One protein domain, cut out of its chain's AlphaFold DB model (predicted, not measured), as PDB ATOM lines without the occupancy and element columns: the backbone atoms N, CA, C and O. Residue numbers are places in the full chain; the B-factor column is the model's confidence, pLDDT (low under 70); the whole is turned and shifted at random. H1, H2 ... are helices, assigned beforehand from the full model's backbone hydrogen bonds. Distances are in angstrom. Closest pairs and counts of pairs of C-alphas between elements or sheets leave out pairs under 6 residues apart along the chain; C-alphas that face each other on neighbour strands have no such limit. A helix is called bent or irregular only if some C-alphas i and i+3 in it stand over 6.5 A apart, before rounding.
ATOM      1  N   ARG A 418     245.630 280.319 471.997       76.88
ATOM      2  CA  ARG A 418     246.753 279.728 471.252       76.88
ATOM      3  C   ARG A 418     247.506 280.755 470.415       76.88
ATOM      4  O   ARG A 418     248.740 280.752 470.429       76.88
ATOM      5  N   GLU A 419     246.807 281.638 469.705       76.56
ATOM      6  CA  GLU A 419     247.451 282.674 468.890       76.56
ATOM      7  C   GLU A 419     248.156 283.711 469.778       76.56
ATOM      8  O   GLU A 419     249.299 284.108 469.509       76.56
ATOM      9  N   LEU A 420     247.514 284.089 470.889       74.31
ATOM     10  CA  LEU A 420     248.103 284.974 471.891       74.31
ATOM     11  C   LEU A 420     249.381 284.354 472.478       74.31
ATOM     12  O   LEU A 420     250.432 285.002 472.494       74.31
ATOM     13  N   MET A 421     249.328 283.080 472.881       74.50
ATOM     14  CA  MET A 421     250.480 282.355 473.423       74.50
ATOM     15  C   MET A 421     251.630 282.241 472.418       74.50
ATOM     16  O   MET A 421     252.793 282.386 472.803       74.50
ATOM     17  N   MET A 422     251.347 282.066 471.125       79.56
ATOM     18  CA  MET A 422     252.386 282.042 470.091       79.56
ATOM     19  C   MET A 422     253.098 283.401 469.958       79.56
ATOM     20  O   MET A 422     254.332 283.457 469.884       79.56
ATOM     21  N   LYS A 423     252.353 284.513 469.986       75.62
ATOM     22  CA  LYS A 423     252.921 285.871 469.884       75.62
ATOM     23  C   LYS A 423     253.683 286.273 471.148       75.62
ATOM     24  O   LYS A 423     254.792 286.807 471.041       75.62
ATOM     25  N   VAL A 424     253.155 285.948 472.333       75.50
ATOM     26  CA  VAL A 424     253.855 286.141 473.616       75.50
ATOM     27  C   VAL A 424     255.149 285.324 473.633       75.50
ATOM     28  O   VAL A 424     256.202 285.851 473.992       75.50
ATOM     29  N   SER A 425     255.114 284.075 473.159       74.88
ATOM     30  CA  SER A 425     256.296 283.213 473.036       74.88
ATOM     31  C   SER A 425     257.371 283.821 472.125       74.88
ATOM     32  O   SER A 425     258.551 283.839 472.486       74.88
ATOM     33  N   LYS A 426     256.988 284.418 470.985       76.56
ATOM     34  CA  LYS A 426     257.925 285.108 470.078       76.56
ATOM     35  C   LYS A 426     258.575 286.334 470.735       76.56
ATOM     36  O   LYS A 426     259.793 286.503 470.646       76.56
ATOM     37  N   LEU A 427     257.794 287.160 471.435       75.19
ATOM     38  CA  LEU A 427     258.303 288.336 472.150       75.19
ATOM     39  C   LEU A 427     259.236 287.937 473.307       75.19
ATOM     40  O   LEU A 427     260.342 288.470 473.433       75.19
ATOM     41  N   LEU A 428     258.830 286.947 474.111       72.50
ATOM     42  CA  LEU A 428     259.653 286.379 475.178       72.50
ATOM     43  C   LEU A 428     260.942 285.780 474.621       72.50
ATOM     44  O   LEU A 428     262.001 285.989 475.204       72.50
ATOM     45  N   SER A 429     260.898 285.107 473.468       73.94
ATOM     46  CA  SER A 429     262.096 284.589 472.802       73.94
ATOM     47  C   SER A 429     263.079 285.708 472.437       73.94
ATOM     48  O   SER A 429     264.278 285.571 472.689       73.94
ATOM     49  N   ASN A 430     262.597 286.853 471.942       73.94
ATOM     50  CA  ASN A 430     263.442 288.016 471.643       73.94
ATOM     51  C   ASN A 430     264.060 288.629 472.910       73.94
ATOM     52  O   ASN A 430     265.259 288.923 472.939       73.94
ATOM     53  N   ILE A 431     263.275 288.778 473.982       73.81
ATOM     54  CA  ILE A 431     263.758 289.298 475.272       73.81
ATOM     55  C   ILE A 431     264.784 288.344 475.894       73.81
ATOM     56  O   ILE A 431     265.847 288.779 476.341       73.81
ATOM     57  N   VAL A 432     264.500 287.039 475.887       73.94
ATOM     58  CA  VAL A 432     265.409 285.996 476.379       73.94
ATOM     59  C   VAL A 432     266.680 285.967 475.542       73.94
ATOM     60  O   VAL A 432     267.761 285.925 476.114       73.94
ATOM     61  N   THR A 433     266.594 286.081 474.217       74.19
ATOM     62  CA  THR A 433     267.776 286.151 473.345       74.19
ATOM     63  C   THR A 433     268.626 287.374 473.673       74.19
ATOM     64  O   THR A 433     269.839 287.245 473.819       74.19
ATOM     65  N   LYS A 434     268.016 288.545 473.893       74.44
ATOM     66  CA  LYS A 434     268.734 289.754 474.322       74.44
ATOM     67  C   LYS A 434     269.414 289.562 475.683       74.44
ATOM     68  O   LYS A 434     270.579 289.930 475.825       74.44
ATOM     69  N   LYS A 435     268.738 288.929 476.652       73.19
ATOM     70  CA  LYS A 435     269.328 288.563 477.952       73.19
ATOM     71  C   LYS A 435     270.452 287.532 477.816       73.19
ATOM     72  O   LYS A 435     271.478 287.695 478.459       73.19
ATOM     73  N   CYS A 436     270.316 286.519 476.962       73.38
ATOM     74  CA  CYS A 436     271.358 285.519 476.708       73.38
ATOM     75  C   CYS A 436     272.569 286.127 475.996       73.38
ATOM     76  O   CYS A 436     273.699 285.799 476.339       73.38
ATOM     77  N   ILE A 437     272.358 287.049 475.050       75.62
ATOM     78  CA  ILE A 437     273.440 287.831 474.441       75.62
ATOM     79  C   ILE A 437     274.141 288.647 475.523       75.62
ATOM     80  O   ILE A 437     275.360 288.602 475.604       75.62
ATOM     81  N   GLN A 438     273.405 289.335 476.398       71.94
ATOM     82  CA  GLN A 438     274.013 290.055 477.518       71.94
ATOM     83  C   GLN A 438     274.772 289.118 478.465       71.94
ATOM     84  O   GLN A 438     275.895 289.433 478.837       71.94
ATOM     85  N   GLN A 439     274.229 287.945 478.801       71.56
ATOM     86  CA  GLN A 439     274.927 286.939 479.605       71.56
ATOM     87  C   GLN A 439     276.220 286.478 478.928       71.56
ATOM     88  O   GLN A 439     277.259 286.440 479.578       71.56
ATOM     89  N   LEU A 440     276.202 286.199 477.624       71.81
ATOM     90  CA  LEU A 440     277.403 285.846 476.865       71.81
ATOM     91  C   LEU A 440     278.402 287.015 476.785       71.81
ATOM     92  O   LEU A 440     279.599 286.787 476.904       71.81
ATOM     93  N   GLN A 441     277.950 288.265 476.640       65.12
ATOM     94  CA  GLN A 441     278.837 289.439 476.609       65.12
ATOM     95  C   GLN A 441     279.483 289.736 477.962       65.12
ATOM     96  O   GLN A 441     280.633 290.169 478.002       65.12
ATOM     97  N   LEU A 442     278.728 289.567 479.048       57.50
ATOM     98  CA  LEU A 442     279.102 290.048 480.376       57.50
ATOM     99  C   LEU A 442     279.795 288.976 481.220       57.50
ATOM    100  O   LEU A 442     280.660 289.318 482.014       57.50
ATOM    101  N   SER A 443     279.460 287.694 481.037       56.28
ATOM    102  CA  SER A 443     279.956 286.630 481.921       56.28
ATOM    103  C   SER A 443     281.432 286.303 481.723       56.28
ATOM    104  O   SER A 443     282.098 285.953 482.695       56.28
ATOM    105  N   ARG A 444     281.953 286.387 480.487       69.69
ATOM    106  CA  ARG A 444     283.359 286.086 480.174       69.69
ATOM    107  C   ARG A 444     283.877 286.954 479.025       69.69
ATOM    108  O   ARG A 444     283.191 287.103 478.017       69.69
ATOM    109  N   PRO A 445     285.133 287.428 479.073       67.38
ATOM    110  CA  PRO A 445     285.761 288.135 477.950       67.38
ATOM    111  C   PRO A 445     285.811 287.302 476.656       67.38
ATOM    112  O   PRO A 445     285.776 287.854 475.561       67.38
ATOM    113  N   GLN A 446     285.830 285.971 476.769       80.56
ATOM    114  CA  GLN A 446     285.734 285.047 475.632       80.56
ATOM    115  C   GLN A 446     284.326 284.994 475.015       80.56
ATOM    116  O   GLN A 446     284.186 284.666 473.840       80.56
ATOM    117  N   GLY A 447     283.285 285.340 475.774       85.19
ATOM    118  CA  GLY A 447     281.912 285.361 475.284       85.19
ATOM    119  C   GLY A 447     281.639 286.540 474.343       85.19
ATOM    120  O   GLY A 447     280.871 286.407 473.391       85.19
ATOM    121  N   ALA A 448     282.353 287.660 474.506       83.88
ATOM    122  CA  ALA A 448     282.362 288.741 473.519       83.88
ATOM    123  C   ALA A 448     282.978 288.293 472.179       83.88
ATOM    124  O   ALA A 448     282.409 288.576 471.124       83.88
ATOM    125  N   GLU A 449     284.095 287.551 472.217       89.56
ATOM    126  CA  GLU A 449     284.707 286.956 471.015       89.56
ATOM    127  C   GLU A 449     283.768 285.928 470.367       89.56
ATOM    128  O   GLU A 449     283.615 285.917 469.145       89.56
ATOM    129  N   LEU A 450     283.084 285.115 471.180       92.50
ATOM    130  CA  LEU A 450     282.088 284.151 470.718       92.50
ATOM    131  C   LEU A 450     280.916 284.826 470.003       92.50
ATOM    132  O   LEU A 450     280.537 284.412 468.913       92.50
ATOM    133  N   LEU A 451     280.357 285.886 470.578       90.44
ATOM    134  CA  LEU A 451     279.256 286.619 469.958       90.44
ATOM    135  C   LEU A 451     279.676 287.356 468.695       90.44
ATOM    136  O   LEU A 451     278.890 287.452 467.755       90.44
ATOM    137  N   GLN A 452     280.898 287.886 468.666       89.69
ATOM    138  CA  GLN A 452     281.448 288.472 467.454       89.69
ATOM    139  C   GLN A 452     281.540 287.412 466.348       89.69
ATOM    140  O   GLN A 452     281.019 287.639 465.259       89.69
ATOM    141  N   TRP A 453     282.108 286.242 466.643       94.50
ATOM    142  CA  TRP A 453     282.162 285.118 465.705       94.50
ATOM    143  C   TRP A 453     280.765 284.654 465.269       94.50
ATOM    144  O   TRP A 453     280.541 284.422 464.083       94.50
ATOM    145  N   MET A 454     279.792 284.588 466.185       94.62
ATOM    146  CA  MET A 454     278.406 284.258 465.837       94.62
ATOM    147  C   MET A 454     277.819 285.258 464.843       94.62
ATOM    148  O   MET A 454     277.149 284.848 463.904       94.62
ATOM    149  N   ARG A 455     278.056 286.565 465.020       92.19
ATOM    150  CA  ARG A 455     277.586 287.587 464.067       92.19
ATOM    151  C   ARG A 455     278.279 287.461 462.716       92.19
ATOM    152  O   ARG A 455     277.597 287.523 461.703       92.19
ATOM    153  N   GLU A 456     279.596 287.250 462.716       92.56
ATOM    154  CA  GLU A 456     280.404 287.051 461.502       92.56
ATOM    155  C   GLU A 456     279.908 285.858 460.665       92.56
ATOM    156  O   GLU A 456     280.038 285.885 459.447       92.56
ATOM    157  N   ASN A 457     279.304 284.848 461.302       94.56
ATOM    158  CA  ASN A 457     278.811 283.633 460.645       94.56
ATOM    159  C   ASN A 457     277.273 283.543 460.570       94.56
ATOM    160  O   ASN A 457     276.744 282.491 460.231       94.56
ATOM    161  N   GLY A 458     276.525 284.594 460.931       93.06
ATOM    162  CA  GLY A 458     275.052 284.551 460.917       93.06
ATOM    163  C   GLY A 458     274.413 283.591 461.940       93.06
ATOM    164  O   GLY A 458     273.233 283.255 461.833       93.06
ATOM    165  N   LEU A 459     275.160 283.178 462.968       94.31
ATOM    166  CA  LEU A 459     274.764 282.219 464.009       94.31
ATOM    167  C   LEU A 459     274.231 282.882 465.288       94.31
ATOM    168  O   LEU A 459     274.145 282.240 466.333       94.31
ATOM    169  N   ILE A 460     273.863 284.166 465.255       91.31
ATOM    170  CA  ILE A 460     273.397 284.871 466.463       91.31
ATOM    171  C   ILE A 460     272.133 284.239 467.074       91.31
ATOM    172  O   ILE A 460     271.929 284.311 468.285       91.31
ATOM    173  N   CYS A 461     271.326 283.550 466.261       88.50
ATOM    174  CA  CYS A 461     270.175 282.766 466.713       88.50
ATOM    175  C   CYS A 461     270.557 281.615 467.667       88.50
ATOM    176  O   CYS A 461     269.753 281.232 468.516       88.50
ATOM    177  N   PHE A 462     271.799 281.119 467.613       91.81
ATOM    178  CA  PHE A 462     272.312 280.076 468.505       91.81
ATOM    179  C   PHE A 462     272.776 280.604 469.869       91.81
ATOM    180  O   PHE A 462     273.083 279.801 470.749       91.81
ATOM    181  N   ALA A 463     272.793 281.922 470.104       91.06
ATOM    182  CA  ALA A 463     273.271 282.506 471.363       91.06
ATOM    183  C   ALA A 463     272.569 281.911 472.601       91.06
ATOM    184  O   ALA A 463     273.215 281.571 473.593       91.06
ATOM    185  N   ARG A 464     271.244 281.718 472.531       88.25
ATOM    186  CA  ARG A 464     270.469 281.093 473.614       88.25
ATOM    187  C   ARG A 464     270.857 279.628 473.825       88.25
ATOM    188  O   ARG A 464     271.028 279.203 474.964       88.25
ATOM    189  N   VAL A 465     271.003 278.874 472.737       91.31
ATOM    190  CA  VAL A 465     271.365 277.451 472.769       91.31
ATOM    191  C   VAL A 465     272.758 277.271 473.363       91.31
ATOM    192  O   VAL A 465     272.946 276.442 474.245       91.31
ATOM    193  N   PHE A 466     273.721 278.091 472.952       93.25
ATOM    194  CA  PHE A 466     275.090 278.017 473.454       93.25
ATOM    195  C   PHE A 466     275.155 278.370 474.939       93.25
ATOM    196  O   PHE A 466     275.777 277.642 475.708       93.25
ATOM    197  N   SER A 467     274.446 279.424 475.361       88.81
ATOM    198  CA  SER A 467     274.360 279.795 476.778       88.81
ATOM    199  C   SER A 467     273.764 278.669 477.634       88.81
ATOM    200  O   SER A 467     274.311 278.344 478.688       88.81
ATOM    201  N   LYS A 468     272.689 278.022 477.153       89.62
ATOM    202  CA  LYS A 468     272.028 276.900 477.844       89.62
ATOM    203  C   LYS A 468     272.930 275.666 477.970       89.62
ATOM    204  O   LYS A 468     272.831 274.953 478.959       89.62
ATOM    205  N   ASN A 469     273.809 275.432 476.996       92.31
ATOM    206  CA  ASN A 469     274.711 274.275 476.959       92.31
ATOM    207  C   ASN A 469     276.116 274.565 477.521       92.31
ATOM    208  O   ASN A 469     277.039 273.785 477.313       92.31
ATOM    209  N   GLY A 470     276.324 275.694 478.207       90.62
ATOM    210  CA  GLY A 470     277.625 276.001 478.813       90.62
ATOM    211  C   GLY A 470     278.729 276.403 477.820       90.62
ATOM    212  O   GLY A 470     279.920 276.430 478.158       90.62
ATOM    213  N   LEU A 471     278.366 276.730 476.578       92.75
ATOM    214  CA  LEU A 471     279.292 277.101 475.510       92.75
ATOM    215  C   LEU A 471     279.597 278.599 475.567       92.75
ATOM    216  O   LEU A 471     279.108 279.391 474.767       92.75
ATOM    217  N   TYR A 472     280.408 278.992 476.549       89.38
ATOM    218  CA  TYR A 472     280.744 280.396 476.821       89.38
ATOM    219  C   TYR A 472     282.027 280.889 476.133       89.38
ATOM    220  O   TYR A 472     282.427 282.038 476.325       89.38
ATOM    221  N   SER A 473     282.712 280.034 475.371       90.81
ATOM    222  CA  SER A 473     283.976 280.368 474.712       90.81
ATOM    223  C   SER A 473     284.085 279.717 473.338       90.81
ATOM    224  O   SER A 473     283.525 278.650 473.087       90.81
ATOM    225  N   LEU A 474     284.864 280.341 472.453       93.25
ATOM    226  CA  LEU A 474     285.192 279.768 471.146       93.25
ATOM    227  C   LEU A 474     285.966 278.452 471.257       93.25
ATOM    228  O   LEU A 474     285.838 277.598 470.388       93.25
ATOM    229  N   GLU A 475     286.728 278.263 472.335       93.44
ATOM    230  CA  GLU A 475     287.418 276.999 472.598       93.44
ATOM    231  C   GLU A 475     286.427 275.854 472.842       93.44
ATOM    232  O   GLU A 475     286.618 274.762 472.313       93.44
ATOM    233  N   HIS A 476     285.355 276.092 473.608       93.88
ATOM    234  CA  HIS A 476     284.318 275.079 473.824       93.88
ATOM    235  C   HIS A 476     283.587 274.760 472.519       93.88
ATOM    236  O   HIS A 476     283.394 273.595 472.190       93.88
ATOM    237  N   VAL A 477     283.246 275.789 471.742       95.56
ATOM    238  CA  VAL A 477     282.535 275.626 470.467       95.56
ATOM    239  C   VAL A 477     283.390 274.888 469.435       95.56
ATOM    240  O   VAL A 477     282.878 274.053 468.702       95.56
ATOM    241  N   ALA A 478     284.704 275.118 469.402       95.94
ATOM    242  CA  ALA A 478     285.604 274.405 468.494       95.94
ATOM    243  C   ALA A 478     285.758 272.909 468.822       95.94
ATOM    244  O   ALA A 478     286.155 272.135 467.946       95.94
ATOM    245  N   LYS A 479     285.473 272.508 470.069       96.06
ATOM    246  CA  LYS A 479     285.508 271.106 470.513       96.06
ATOM    247  C   LYS A 479     284.243 270.331 470.154       96.06
ATOM    248  O   LYS A 479     284.303 269.110 470.214       96.06
ATOM    249  N   LEU A 480     283.164 271.012 469.759       96.12
ATOM    250  CA  LEU A 480     281.932 270.353 469.335       96.12
ATOM    251  C   LEU A 480     282.223 269.432 468.154       96.12
ATOM    252  O   LEU A 480     282.864 269.842 467.175       96.12
ATOM    253  N   ASP A 481     281.771 268.191 468.255       96.31
ATOM    254  CA  ASP A 481     281.765 267.266 467.134       96.31
ATOM    255  C   ASP A 481     280.483 267.410 466.290       96.31
ATOM    256  O   ASP A 481     279.674 268.327 466.475       96.31
ATOM    257  N   GLN A 482     280.338 266.554 465.280       95.38
ATOM    258  CA  GLN A 482     279.172 266.592 464.402       95.38
ATOM    259  C   GLN A 482     277.877 266.255 465.161       95.38
ATOM    260  O   GLN A 482     276.850 266.889 464.908       95.38
ATOM    261  N   GLN A 483     277.945 265.317 466.107       95.50
ATOM    262  CA  GLN A 483     276.814 264.855 466.907       95.50
ATOM    263  C   GLN A 483     276.385 265.921 467.924       95.50
ATOM    264  O   GLN A 483     275.191 266.154 468.111       95.50
ATOM    265  N   ASP A 484     277.336 266.638 468.519       95.56
ATOM    266  CA  ASP A 484     277.067 267.795 469.366       95.56
ATOM    267  C   ASP A 484     276.344 268.888 468.575       95.56
ATOM    268  O   ASP A 484     275.339 269.433 469.030       95.56
ATOM    269  N   CYS A 485     276.817 269.196 467.361       95.12
ATOM    270  CA  CYS A 485     276.158 270.173 466.492       95.12
ATOM    271  C   CYS A 485     274.726 269.740 466.149       95.12
ATOM    272  O   CYS A 485     273.813 270.568 466.161       95.12
ATOM    273  N   GLU A 486     274.511 268.449 465.886       91.75
ATOM    274  CA  GLU A 486     273.181 267.881 465.656       91.75
ATOM    275  C   GLU A 486     272.287 268.048 466.890       91.75
ATOM    276  O   GLU A 486     271.212 268.634 466.770       91.75
ATOM    277  N   SER A 487     272.767 267.679 468.079       92.88
ATOM    278  CA  SER A 487     272.056 267.835 469.357       92.88
ATOM    279  C   SER A 487     271.680 269.295 469.661       92.88
ATOM    280  O   SER A 487     270.535 269.609 470.011       92.88
ATOM    281  N   LEU A 488     272.612 270.230 469.436       91.81
ATOM    282  CA  LEU A 488     272.363 271.666 469.600       91.81
ATOM    283  C   LEU A 488     271.307 272.176 468.609       91.81
ATOM    284  O   LEU A 488     270.527 273.066 468.951       91.81
ATOM    285  N   THR A 489     271.253 271.613 467.399       90.19
ATOM    286  CA  THR A 489     270.248 271.982 466.386       90.19
ATOM    287  C   THR A 489     268.894 271.318 466.611       90.19
ATOM    288  O   THR A 489     267.882 271.939 466.303       90.19
ATOM    289  N   CYS A 490     268.840 270.126 467.214       86.88
ATOM    290  CA  CYS A 490     267.586 269.491 467.633       86.88
ATOM    291  C   CYS A 490     266.833 270.359 468.651       86.88
ATOM    292  O   CYS A 490     265.617 270.506 468.596       86.88
ATOM    293  N   SER A 491     267.567 271.078 469.505       79.81
ATOM    294  CA  SER A 491     266.975 272.074 470.413       79.81
ATOM    295  C   SER A 491     266.330 273.281 469.701       79.81
ATOM    296  O   SER A 491     265.668 274.087 470.356       79.81
ATOM    297  N   LEU A 492     266.531 273.434 468.385       79.44
ATOM    298  CA  LEU A 492     265.991 274.500 467.533       79.44
ATOM    299  C   LEU A 492     264.933 273.994 466.538       79.44
ATOM    300  O   LEU A 492     264.576 274.737 465.629       79.44
ATOM    301  N   GLU A 493     264.416 272.769 466.687       66.25
ATOM    302  CA  GLU A 493     263.508 272.119 465.721       66.25
ATOM    303  C   GLU A 493     262.252 272.932 465.347       66.25
ATOM    304  O   GLU A 493     261.700 272.740 464.267       66.25
ATOM    305  N   SER A 494     261.858 273.927 466.148       65.38
ATOM    306  CA  SER A 494     260.782 274.865 465.798       65.38
ATOM    307  C   SER A 494     261.139 275.899 464.715       65.38
ATOM    308  O   SER A 494     260.246 276.578 464.214       65.38
ATOM    309  N   LEU A 495     262.416 276.044 464.343       57.06
ATOM    310  CA  LEU A 495     262.914 277.064 463.405       57.06
ATOM    311  C   LEU A 495     263.215 276.534 461.997       57.06
ATOM    312  O   LEU A 495     263.791 277.268 461.198       57.06
ATOM    313  N   GLY A 496     262.825 275.289 461.695       65.19
ATOM    314  CA  GLY A 496     262.758 274.745 460.339       65.19
ATOM    315  C   GLY A 496     263.946 275.101 459.446       65.19
ATOM    316  O   GLY A 496     263.815 275.933 458.559       65.19
ATOM    317  N   SER A 497     265.114 274.488 459.642       64.19
ATOM    318  CA  SER A 497     266.109 274.421 458.563       64.19
ATOM    319  C   SER A 497     267.230 273.435 458.870       64.19
ATOM    320  O   SER A 497     268.148 273.698 459.645       64.19
ATOM    321  N   VAL A 498     267.228 272.334 458.122       83.50
ATOM    322  CA  VAL A 498     268.432 271.535 457.849       83.50
ATOM    323  C   VAL A 498     269.607 272.449 457.442       83.50
ATOM    324  O   VAL A 498     270.747 272.197 457.824       83.50
ATOM    325  N   GLY A 499     269.323 273.579 456.777       88.00
ATOM    326  CA  GLY A 499     270.299 274.624 456.455       88.00
ATOM    327  C   GLY A 499     271.061 275.187 457.663       88.00
ATOM    328  O   GLY A 499     272.286 275.224 457.626       88.00
ATOM    329  N   LYS A 500     270.394 275.549 458.771       88.81
ATOM    330  CA  LYS A 500     271.082 276.111 459.954       88.81
ATOM    331  C   LYS A 500     271.974 275.095 460.664       88.81
ATOM    332  O   LYS A 500     272.977 275.479 461.262       88.81
ATOM    333  N   ARG A 501     271.643 273.804 460.570       91.25
ATOM    334  CA  ARG A 501     272.513 272.720 461.048       91.25
ATOM    335  C   ARG A 501     273.809 272.663 460.246       91.25
ATOM    336  O   ARG A 501     274.881 272.643 460.844       91.25
ATOM    337  N   ILE A 502     273.703 272.686 458.919       92.94
ATOM    338  CA  ILE A 502     274.866 272.673 458.024       92.94
ATOM    339  C   ILE A 502     275.713 273.936 458.240       92.94
ATOM    340  O   ILE A 502     276.929 273.835 458.375       92.94
ATOM    341  N   GLU A 503     275.086 275.111 458.362       94.25
ATOM    342  CA  GLU A 503     275.790 276.365 458.669       94.25
ATOM    343  C   GLU A 503     276.568 276.288 459.992       94.25
ATOM    344  O   GLU A 503     277.737 276.675 460.035       94.25
ATOM    345  N   LEU A 504     275.958 275.758 461.063       95.19
ATOM    346  CA  LEU A 504     276.640 275.582 462.348       95.19
ATOM    347  C   LEU A 504     277.832 274.623 462.220       95.19
ATOM    348  O   LEU A 504     278.918 274.945 462.699       95.19
ATOM    349  N   GLN A 505     277.650 273.473 461.564       96.00
ATOM    350  CA  GLN A 505     278.711 272.480 461.372       96.00
ATOM    351  C   GLN A 505     279.891 273.061 460.579       96.00
ATOM    352  O   GLN A 505     281.040 272.938 461.012       96.00
ATOM    353  N   LEU A 506     279.618 273.757 459.470       96.12
ATOM    354  CA  LEU A 506     280.645 274.422 458.661       96.12
ATOM    355  C   LEU A 506     281.375 275.508 459.459       96.12
ATOM    356  O   LEU A 506     282.606 275.579 459.442       96.12
ATOM    357  N   ALA A 507     280.639 276.327 460.211       96.62
ATOM    358  CA  ALA A 507     281.235 277.369 461.034       96.62
ATOM    359  C   ALA A 507     282.118 276.787 462.151       96.62
ATOM    360  O   ALA A 507     283.219 277.289 462.377       96.62
ATOM    361  N   VAL A 508     281.680 275.722 462.832       96.81
ATOM    362  CA  VAL A 508     282.471 275.013 463.857       96.81
ATOM    363  C   VAL A 508     283.729 274.397 463.241       96.81
ATOM    364  O   VAL A 508     284.816 274.502 463.816       96.81
ATOM    365  N   GLN A 509     283.623 273.818 462.043       96.50
ATOM    366  CA  GLN A 509     284.768 273.276 461.317       96.50
ATOM    367  C   GLN A 509     285.795 274.368 460.986       96.50
ATOM    368  O   GLN A 509     286.988 274.179 461.242       96.50
ATOM    369  N   HIS A 510     285.353 275.531 460.498       95.94
ATOM    370  CA  HIS A 510     286.225 276.689 460.286       95.94
ATOM    371  C   HIS A 510     286.825 277.206 461.602       95.94
ATOM    372  O   HIS A 510     288.007 277.556 461.658       95.94
ATOM    373  N   LEU A 511     286.046 277.195 462.688       95.19
ATOM    374  CA  LEU A 511     286.479 277.683 463.994       95.19
ATOM    375  C   LEU A 511     287.643 276.870 464.578       95.19
ATOM    376  O   LEU A 511     288.501 277.436 465.252       95.19
ATOM    377  N   ARG A 512     287.749 275.569 464.272       94.88
ATOM    378  CA  ARG A 512     288.890 274.732 464.700       94.88
ATOM    379  C   ARG A 512     290.240 275.259 464.201       94.88
ATOM    380  O   ARG A 512     291.259 275.029 464.863       94.88
ATOM    381  N   GLY A 513     290.258 275.962 463.066       91.69
ATOM    382  CA  GLY A 513     291.435 276.640 462.519       91.69
ATOM    383  C   GLY A 513     291.649 278.063 463.048       91.69
ATOM    384  O   GLY A 513     292.761 278.583 462.954       91.69
ATOM    385  N   ASP A 514     290.626 278.689 463.633       92.31
ATOM    386  CA  ASP A 514     290.694 280.064 464.124       92.31
ATOM    387  C   ASP A 514     291.593 280.160 465.370       92.31
ATOM    388  O   ASP A 514     291.464 279.412 466.344       92.31
ATOM    389  N   MET A 515     292.508 281.130 465.364       89.06
ATOM    390  CA  MET A 515     293.381 281.418 466.500       89.06
ATOM    391  C   MET A 515     292.603 281.825 467.756       89.06
ATOM    392  O   MET A 515     293.080 281.569 468.861       89.06
ATOM    393  N   ARG A 516     291.417 282.436 467.621       90.69
ATOM    394  CA  ARG A 516     290.570 282.849 468.754       90.69
ATOM    395  C   ARG A 516     290.065 281.658 469.577       90.69
ATOM    396  O   ARG A 516     289.881 281.807 470.782       90.69
ATOM    397  N   ALA A 517     289.907 280.490 468.949       93.38
ATOM    398  CA  ALA A 517     289.447 279.260 469.592       93.38
ATOM    399  C   ALA A 517     290.557 278.458 470.288       93.38
ATOM    400  O   ALA A 517     290.273 277.478 470.971       93.38
ATOM    401  N   LYS A 518     291.829 278.828 470.102       93.31
ATOM    402  CA  LYS A 518     292.947 278.144 470.760       93.31
ATOM    403  C   LYS A 518     293.092 278.602 472.212       93.31
ATOM    404  O   LYS A 518     292.720 279.728 472.546       93.31
ATOM    405  N   ASP A 519     293.710 277.752 473.037       92.06
ATOM    406  CA  ASP A 519     294.044 278.081 474.427       92.06
ATOM    407  C   ASP A 519     294.758 279.437 474.518       92.06
ATOM    408  O   ASP A 519     295.565 279.813 473.663       92.06
TER     409      ASP A 519
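Overview. This is residues 418 to 519 of the 1073 residues of an uncharacterized protein of Guillardia theta (strain CCMP2712) (UniProt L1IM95). Long H1 sticks out, with residues 418 to 428, from a compact body of shorter crossed helices around H3. The hairpin of H5 and H6 lies on the side away from H1. The printed part has 102 residues with six named helices, all helix and compact, with radius of gyration of the C-alphas 13.8 A and spans 47, 30 and 20 A.

Along the chain. Find C-alpha 418 at (246.753, 279.728, 471.252); H1 runs 35.6 A to residue 443. H2 holds 445 to 456, H3 460 to 468, H4 474 to 479, H5 482 to 490 and H6 498 to 511, ending at (286.479, 277.683, 463.994). H3 is irregular: C-alphas 461 and 464 are 7.1 A apart.

Arrangement. Residues 432 to 440 of H1 touch H3, about perpendicular at 77 degrees; the closest C-alphas, of Cys 436 and Arg 464, are 5.5 A apart. The hub H2 touches H1, H3 and H4; H6 touches H4 and H5. Of O i to N i+4 pairs, 7 of 8 in H2 and 3 of 5 in H3 are within hydrogen-bond range, every one elsewhere.

Size, cuts and confidence. C-alphas 418 and 519, the farthest, are 47.4 A apart. The printed part has no cut; pLDDT is under 70 at 441 to 445 and 493 to 497.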